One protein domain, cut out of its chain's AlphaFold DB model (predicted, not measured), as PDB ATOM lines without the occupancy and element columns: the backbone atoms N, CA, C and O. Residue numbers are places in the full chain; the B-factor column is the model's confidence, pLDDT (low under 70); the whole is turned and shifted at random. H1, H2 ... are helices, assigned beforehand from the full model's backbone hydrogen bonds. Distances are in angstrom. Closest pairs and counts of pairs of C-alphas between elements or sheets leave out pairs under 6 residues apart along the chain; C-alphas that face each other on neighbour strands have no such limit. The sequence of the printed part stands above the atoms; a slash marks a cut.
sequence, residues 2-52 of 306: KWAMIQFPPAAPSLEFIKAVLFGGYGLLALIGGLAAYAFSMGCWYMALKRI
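AT A GLANCE: This is residues 2 to 52 of the 306 residues of the protein "Putative 4-amino-4-deoxy-L-arabinose-phosphoundecaprenol flippase subunit ArnF" of Beauveria bassiana D1-5 (UniProt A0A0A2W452). One long helix, H3, makes the length of the domain, with a small, loose head of two short helices at its first end: H1 runs beside the beginning of H3, and H2 stands steeply to H3 near that same end. Residues 35 to 52, of which 35 to 51 belong to H3, stick out free as an arm. The printed part has 51 residues with three named helices, H1, H2 and H3 in that order, and no named strand; its class is all helix. It is only just extended, close to loose, with a radius of gyration of the C-alphas of 15.0 A and spans of 47 by 20 by 17 A.

IN THESE COORDINATES: H1 is residues 2 to 7, beginning at C-alpha 2 at (228.826, 199.727, 280.743). H2 is residues 15 to 22. H3 is residues 26 to 51, 38.0 A from C-alpha 26 at (218.337, 195.340, 287.980) to C-alpha 51 at (234.405, 229.583, 291.293).

HOW THE PARTS SIT: H1 touches H3, which meets it with residues 27 to 31 alone; the closest C-alphas are those of Ala 4 and Gly 27, 4.9 A apart. They run opposite ways at a shallow tilt of 28 degrees. H1 and H2 are apart. H2 and H3 are close but not clearly touching, with the C-alphas of Val 21 and Leu 28 closest at 6.8 A; they run the same way at a steep tilt of 60 degrees. Every O i to N i+4 pair is within hydrogen-bond range in H1 and H2, and 21 of 22 in H3.

THE WHOLE: The C-alphas of Leu 15 and Ile 52 are the two farthest apart, 47.5 A. The printed part has no cut. The link from H1 to H2 is short, and that from H2 to H3 is tight. Residues 10 to 15, of which 15 belongs to H2, stand free. The mean pLDDT of the printed part is 78.0; residues 8 to 9, 11, 13, 16 and 18 to 24 are under 70.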
ATOM      1  N   LYS A   2     228.357 200.737 281.729       70.38
ATOM      2  CA  LYS A   2     228.826 199.727 280.743       70.38
ATOM      3  C   LYS A   2     228.182 198.340 280.911       70.38
ATOM      4  O   LYS A   2     227.663 197.796 279.949       70.38
ATOM      5  N   TRP A   3     228.150 197.810 282.136       75.25
ATOM      6  CA  TRP A   3     227.491 196.531 282.445       75.25
ATOM      7  C   TRP A   3     225.990 196.533 282.113       75.25
ATOM      8  O   TRP A   3     225.507 195.604 281.478       75.25
ATOM      9  N   ALA A   4     225.272 197.606 282.467       73.31
ATOM     10  CA  ALA A   4     223.851 197.746 282.155       73.31
ATOM     11  C   ALA A   4     223.616 197.800 280.637       73.31
ATOM     12  O   ALA A   4     222.742 197.110 280.133       73.31
ATOM     13  N   MET A   5     224.442 198.544 279.895       71.12
ATOM     14  CA  MET A   5     224.315 198.661 278.437       71.12
ATOM     15  C   MET A   5     224.582 197.352 277.685       71.12
ATOM     16  O   MET A   5     224.012 197.161 276.620       71.12
ATOM     17  N   ILE A   6     225.400 196.444 278.229       75.50
ATOM     18  CA  ILE A   6     225.619 195.105 277.647       75.50
ATOM     19  C   ILE A   6     224.373 194.219 277.806       75.50
ATOM     20  O   ILE A   6     224.160 193.312 277.008       75.50
ATOM     21  N   GLN A   7     223.544 194.479 278.820       70.50
ATOM     22  CA  GLN A   7     222.318 193.718 279.076       70.50
ATOM     23  C   GLN A   7     221.075 194.290 278.386       70.50
ATOM     24  O   GLN A   7     220.042 193.623 278.353       70.50
ATOM     25  N   PHE A   8     221.148 195.509 277.848       68.69
ATOM     26  CA  PHE A   8     220.038 196.101 277.107       68.69
ATOM     27  C   PHE A   8     220.004 195.577 275.662       68.69
ATOM     28  O   PHE A   8     221.059 195.451 275.034       68.69
ATOM     29  N   PRO A   9     218.808 195.309 275.100       68.69
ATOM     30  CA  PRO A   9     218.668 195.036 273.676       68.69
ATOM     31  C   PRO A   9     219.230 196.199 272.841       68.69
ATOM     32  O   PRO A   9     219.261 197.336 273.326       68.69
ATOM     33  N   PRO A  10     219.625 195.960 271.576       71.88
ATOM     34  CA  PRO A  10     220.036 197.024 270.666       71.88
ATOM     35  C   PRO A  10     219.008 198.157 270.653       71.88
ATOM     36  O   PRO A  10     217.803 197.894 270.683       71.88
ATOM     37  N   ALA A  11     219.480 199.405 270.587       65.25
ATOM     38  CA  ALA A  11     218.645 200.607 270.549       65.25
ATOM     39  C   ALA A  11     217.914 200.742 269.196       65.25
ATOM     40  O   ALA A  11     218.162 201.652 268.410       65.25
ATOM     41  N   ALA A  12     217.034 199.789 268.915       70.06
ATOM     42  CA  ALA A  12     216.095 199.775 267.811       70.06
ATOM     43  C   ALA A  12     214.677 199.759 268.403       70.06
ATOM     44  O   ALA A  12     214.468 199.117 269.439       70.06
ATOM     45  N   PRO A  13     213.700 200.435 267.771       63.47
ATOM     46  CA  PRO A  13     212.316 200.473 268.233       63.47
ATOM     47  C   PRO A  13     211.676 199.093 268.044       63.47
ATOM     48  O   PRO A  13     210.986 198.811 267.071       63.47
ATOM     49  N   SER A  14     211.971 198.204 268.982       72.38
ATOM     50  CA  SER A  14     211.483 196.838 269.057       72.38
ATOM     51  C   SER A  14     210.663 196.685 270.331       72.38
ATOM     52  O   SER A  14     210.913 197.347 271.343       72.38
ATOM     53  N   LEU A  15     209.678 195.793 270.291       70.81
ATOM     54  CA  LEU A  15     208.827 195.496 271.443       70.81
ATOM     55  C   LEU A  15     209.654 195.046 272.666       70.81
ATOM     56  O   LEU A  15     209.284 195.325 273.803       70.81
ATOM     57  N   GLU A  16     210.805 194.415 272.425       68.75
ATOM     58  CA  GLU A  16     211.763 193.977 273.444       68.75
ATOM     59  C   GLU A  16     212.506 195.143 274.112       68.75
ATOM     60  O   GLU A  16     212.682 195.141 275.328       68.75
ATOM     61  N   PHE A  17     212.862 196.191 273.361       70.19
ATOM     62  CA  PHE A  17     213.426 197.416 273.939       70.19
ATOM     63  C   PHE A  17     212.403 198.138 274.826       70.19
ATOM     64  O   PHE A  17     212.717 198.545 275.943       70.19
ATOM     65  N   ILE A  18     211.148 198.232 274.371       69.06
ATOM     66  CA  ILE A  18     210.058 198.861 275.133       69.06
ATOM     67  C   ILE A  18     209.780 198.091 276.434       69.06
ATOM     68  O   ILE A  18     209.653 198.703 277.494       69.06
ATOM     69  N   LYS A  19     209.753 196.753 276.391       69.12
ATOM     70  CA  LYS A  19     209.613 195.921 277.596       69.12
ATOM     71  C   LYS A  19     210.813 196.048 278.537       69.12
ATOM     72  O   LYS A  19     210.607 196.136 279.742       69.12
ATOM     73  N   ALA A  20     212.040 196.105 278.018       69.75
ATOM     74  CA  ALA A  20     213.247 196.289 278.828       69.75
ATOM     75  C   ALA A  20     213.302 197.663 279.523       69.75
ATOM     76  O   ALA A  20     213.870 197.781 280.604       69.75
ATOM     77  N   VAL A  21     212.693 198.697 278.936       69.88
ATOM     78  CA  VAL A  21     212.580 200.033 279.547       69.88
ATOM     79  C   VAL A  21     211.419 200.116 280.545       69.88
ATOM     80  O   VAL A  21     211.564 200.759 281.578       69.88
ATOM     81  N   LEU A  22     210.281 199.469 280.272       69.44
ATOM     82  CA  LEU A  22     209.086 199.532 281.131       69.44
ATOM     83  C   LEU A  22     209.100 198.528 282.297       69.44
ATOM     84  O   LEU A  22     208.550 198.818 283.354       69.44
ATOM     85  N   PHE A  23     209.724 197.362 282.114       66.44
ATOM     86  CA  PHE A  23     209.765 196.258 283.086       66.44
ATOM     87  C   PHE A  23     211.196 195.807 283.413       66.44
ATOM     88  O   PHE A  23     211.401 194.747 284.007       66.44
ATOM     89  N   GLY A  24     212.202 196.582 282.999       62.44
ATOM     90  CA  GLY A  24     213.603 196.267 283.246       62.44
ATOM     91  C   GLY A  24     213.890 196.159 284.738       62.44
ATOM     92  O   GLY A  24     213.677 197.108 285.485       62.44
ATOM     93  N   GLY A  25     214.389 194.998 285.164       75.69
ATOM     94  CA  GLY A  25     214.821 194.757 286.539       75.69
ATOM     95  C   GLY A  25     216.125 195.489 286.883       75.69
ATOM     96  O   GLY A  25     216.320 196.669 286.593       75.69
ATOM     97  N   TYR A  26     217.075 194.773 287.482       75.50
ATOM     98  CA  TYR A  26     218.337 195.340 287.980       75.50
ATOM     99  C   TYR A  26     219.160 196.125 286.934       75.50
ATOM    100  O   TYR A  26     219.868 197.064 287.298       75.50
ATOM    101  N   GLY A  27     219.039 195.803 285.640       74.50
ATOM    102  CA  GLY A  27     219.719 196.518 284.551       74.50
ATOM    103  C   GLY A  27     219.246 197.965 284.359       74.50
ATOM    104  O   GLY A  27     220.076 198.859 284.185       74.50
ATOM    105  N   LEU A  28     217.936 198.225 284.451       79.19
ATOM    106  CA  LEU A  28     217.368 199.574 284.335       79.19
ATOM    107  C   LEU A  28     217.736 200.426 285.555       79.19
ATOM    108  O   LEU A  28     218.166 201.567 285.402       79.19
ATOM    109  N   LEU A  29     217.658 199.851 286.759       81.56
ATOM    110  CA  LEU A  29     218.076 200.520 287.995       81.56
ATOM    111  C   LEU A  29     219.565 200.893 287.968       81.56
ATOM    112  O   LEU A  29     219.928 202.015 288.322       81.56
ATOM    113  N   ALA A  30     220.431 199.998 287.485       81.62
ATOM    114  CA  ALA A  30     221.860 200.274 287.327       81.62
ATOM    115  C   ALA A  30     222.152 201.339 286.251       81.62
ATOM    116  O   ALA A  30     223.141 202.076 286.355       81.62
ATOM    117  N   LEU A  31     221.316 201.432 285.210       82.19
ATOM    118  CA  LEU A  31     221.412 202.477 284.191       82.19
ATOM    119  C   LEU A  31     220.993 203.839 284.757       82.19
ATOM    120  O   LEU A  31     221.763 204.792 284.648       82.19
ATOM    121  N   ILE A  32     219.833 203.912 285.416       85.62
ATOM    122  CA  ILE A  32     219.320 205.129 286.062       85.62
ATOM    123  C   ILE A  32     220.300 205.618 287.132       85.62
ATOM    124  O   ILE A  32     220.667 206.790 287.128       85.62
ATOM    125  N   GLY A  33     220.790 204.726 287.997       88.62
ATOM    126  CA  GLY A  33     221.787 205.075 289.013       88.62
ATOM    127  C   GLY A  33     223.083 205.614 288.400       88.62
ATOM    128  O   GLY A  33     223.642 206.597 288.881       88.62
ATOM    129  N   GLY A  34     223.528 205.031 287.284       86.75
ATOM    130  CA  GLY A  34     224.682 205.526 286.537       86.75
ATOM    131  C   GLY A  34     224.471 206.918 285.931       86.75
ATOM    132  O   GLY A  34     225.347 207.772 286.048       86.75
ATOM    133  N   LEU A  35     223.308 207.160 285.324       88.19
ATOM    134  CA  LEU A  35     222.942 208.464 284.765       88.19
ATOM    135  C   LEU A  35     222.796 209.531 285.858       88.19
ATOM    136  O   LEU A  35     223.256 210.656 285.673       88.19
ATOM    137  N   ALA A  36     222.226 209.176 287.011       91.06
ATOM    138  CA  ALA A  36     222.107 210.069 288.160       91.06
ATOM    139  C   ALA A  36     223.483 210.460 288.724       91.06
ATOM    140  O   ALA A  36     223.739 211.641 288.954       91.06
ATOM    141  N   ALA A  37     224.401 209.499 288.872       90.94
ATOM    142  CA  ALA A  37     225.774 209.773 289.294       90.94
ATOM    143  C   ALA A  37     226.516 210.681 288.295       90.94
ATOM    144  O   ALA A  37     227.231 211.597 288.699       90.94
ATOM    145  N   TYR A  38     226.306 210.475 286.990       88.06
ATOM    146  CA  TYR A  38     226.864 211.344 285.952       88.06
ATOM    147  C   TYR A  38     226.303 212.772 286.028       88.06
ATOM    148  O   TYR A  38     227.070 213.735 286.009       88.06
ATOM    149  N   ALA A  39     224.985 212.924 286.187       91.94
ATOM    150  CA  ALA A  39     224.344 214.227 286.352       91.94
ATOM    151  C   ALA A  39     224.842 214.959 287.611       91.94
ATOM    152  O   ALA A  39     225.129 216.155 287.564       91.94
ATOM    153  N   PHE A  40     225.020 214.234 288.718       94.00
ATOM    154  CA  PHE A  40     225.587 214.779 289.950       94.00
ATOM    155  C   PHE A  40     227.038 215.248 289.763       94.00
ATOM    156  O   PHE A  40     227.387 216.362 290.158       94.00
ATOM    157  N   SER A  41     227.867 214.440 289.092       89.38
ATOM    158  CA  SER A  41     229.242 214.810 288.736       89.38
ATOM    159  C   SER A  41     229.282 216.078 287.880       89.38
ATOM    160  O   SER A  41     230.057 216.989 288.165       89.38
ATOM    161  N   MET A  42     228.418 216.173 286.864       88.12
ATOM    162  CA  MET A  42     228.287 217.369 286.024       88.12
ATOM    163  C   MET A  42     227.873 218.603 286.835       88.12
ATOM    164  O   MET A  42     228.425 219.683 286.628       88.12
ATOM    165  N   GLY A  43     226.957 218.448 287.796       91.56
ATOM    166  CA  GLY A  43     226.552 219.522 288.706       91.56
ATOM    167  C   GLY A  43     227.702 220.029 289.580       91.56
ATOM    168  O   GLY A  43     227.909 221.238 289.693       91.56
ATOM    169  N   CYS A  44     228.503 219.118 290.140       88.44
ATOM    170  CA  CYS A  44     229.701 219.473 290.905       88.44
ATOM    171  C   CYS A  44     230.716 220.231 290.038       88.44
ATOM    172  O   CYS A  44     231.254 221.255 290.461       88.44
ATOM    173  N   TRP A  45     230.931 219.773 288.800       85.44
ATOM    174  CA  TRP A  45     231.856 220.411 287.861       85.44
ATOM    175  C   TRP A  45     231.396 221.812 287.445       85.44
ATOM    176  O   TRP A  45     232.190 222.749 287.421       85.44
ATOM    177  N   TYR A  46     230.098 221.987 287.198       87.19
ATOM    178  CA  TYR A  46     229.507 223.293 286.914       87.19
ATOM    179  C   TYR A  46     229.692 224.280 288.077       87.19
ATOM    180  O   TYR A  46     230.054 225.438 287.861       87.19
ATOM    181  N   MET A  47     229.503 223.826 289.319       86.19
ATOM    182  CA  MET A  47     229.739 224.661 290.502       86.19
ATOM    183  C   MET A  47     231.219 225.017 290.684       86.19
ATOM    184  O   MET A  47     231.526 226.146 291.066       86.19
ATOM    185  N   ALA A  48     232.134 224.095 290.379       82.81
ATOM    186  CA  ALA A  48     233.569 224.364 290.404       82.81
ATOM    187  C   ALA A  48     233.967 225.414 289.353       82.81
ATOM    188  O   ALA A  48     234.673 226.368 289.676       82.81
ATOM    189  N   LEU A  49     233.444 225.306 288.127       82.88
ATOM    190  CA  LEU A  49     233.689 226.276 287.053       82.88
ATOM    191  C   LEU A  49     233.161 227.681 287.353       82.88
ATOM    192  O   LEU A  49     233.727 228.657 286.873       82.88
ATOM    193  N   LYS A  50     232.106 227.811 288.166       81.75
ATOM    194  CA  LYS A  50     231.644 229.127 288.632       81.75
ATOM    195  C   LYS A  50     232.633 229.824 289.568       81.75
ATOM    196  O   LYS A  50     232.565 231.040 289.703       81.75
ATOM    197  N   ARG A  51     233.496 229.068 290.254       79.31
ATOM    198  CA  ARG A  51     234.405 229.583 291.293       79.31
ATOM    199  C   ARG A  51     235.867 229.630 290.854       79.31
ATOM    200  O   ARG A  51     236.654 230.338 291.471       79.31
ATOM    201  N   ILE A  52     236.242 228.872 289.824       76.44
ATOM    202  CA  ILE A  52     237.630 228.701 289.388       76.44
ATOM    203  C   ILE A  52     237.770 229.159 287.925       76.44
ATOM    204  O   ILE A  52     237.002 228.700 287.079       76.44
TER     205      ILE A  52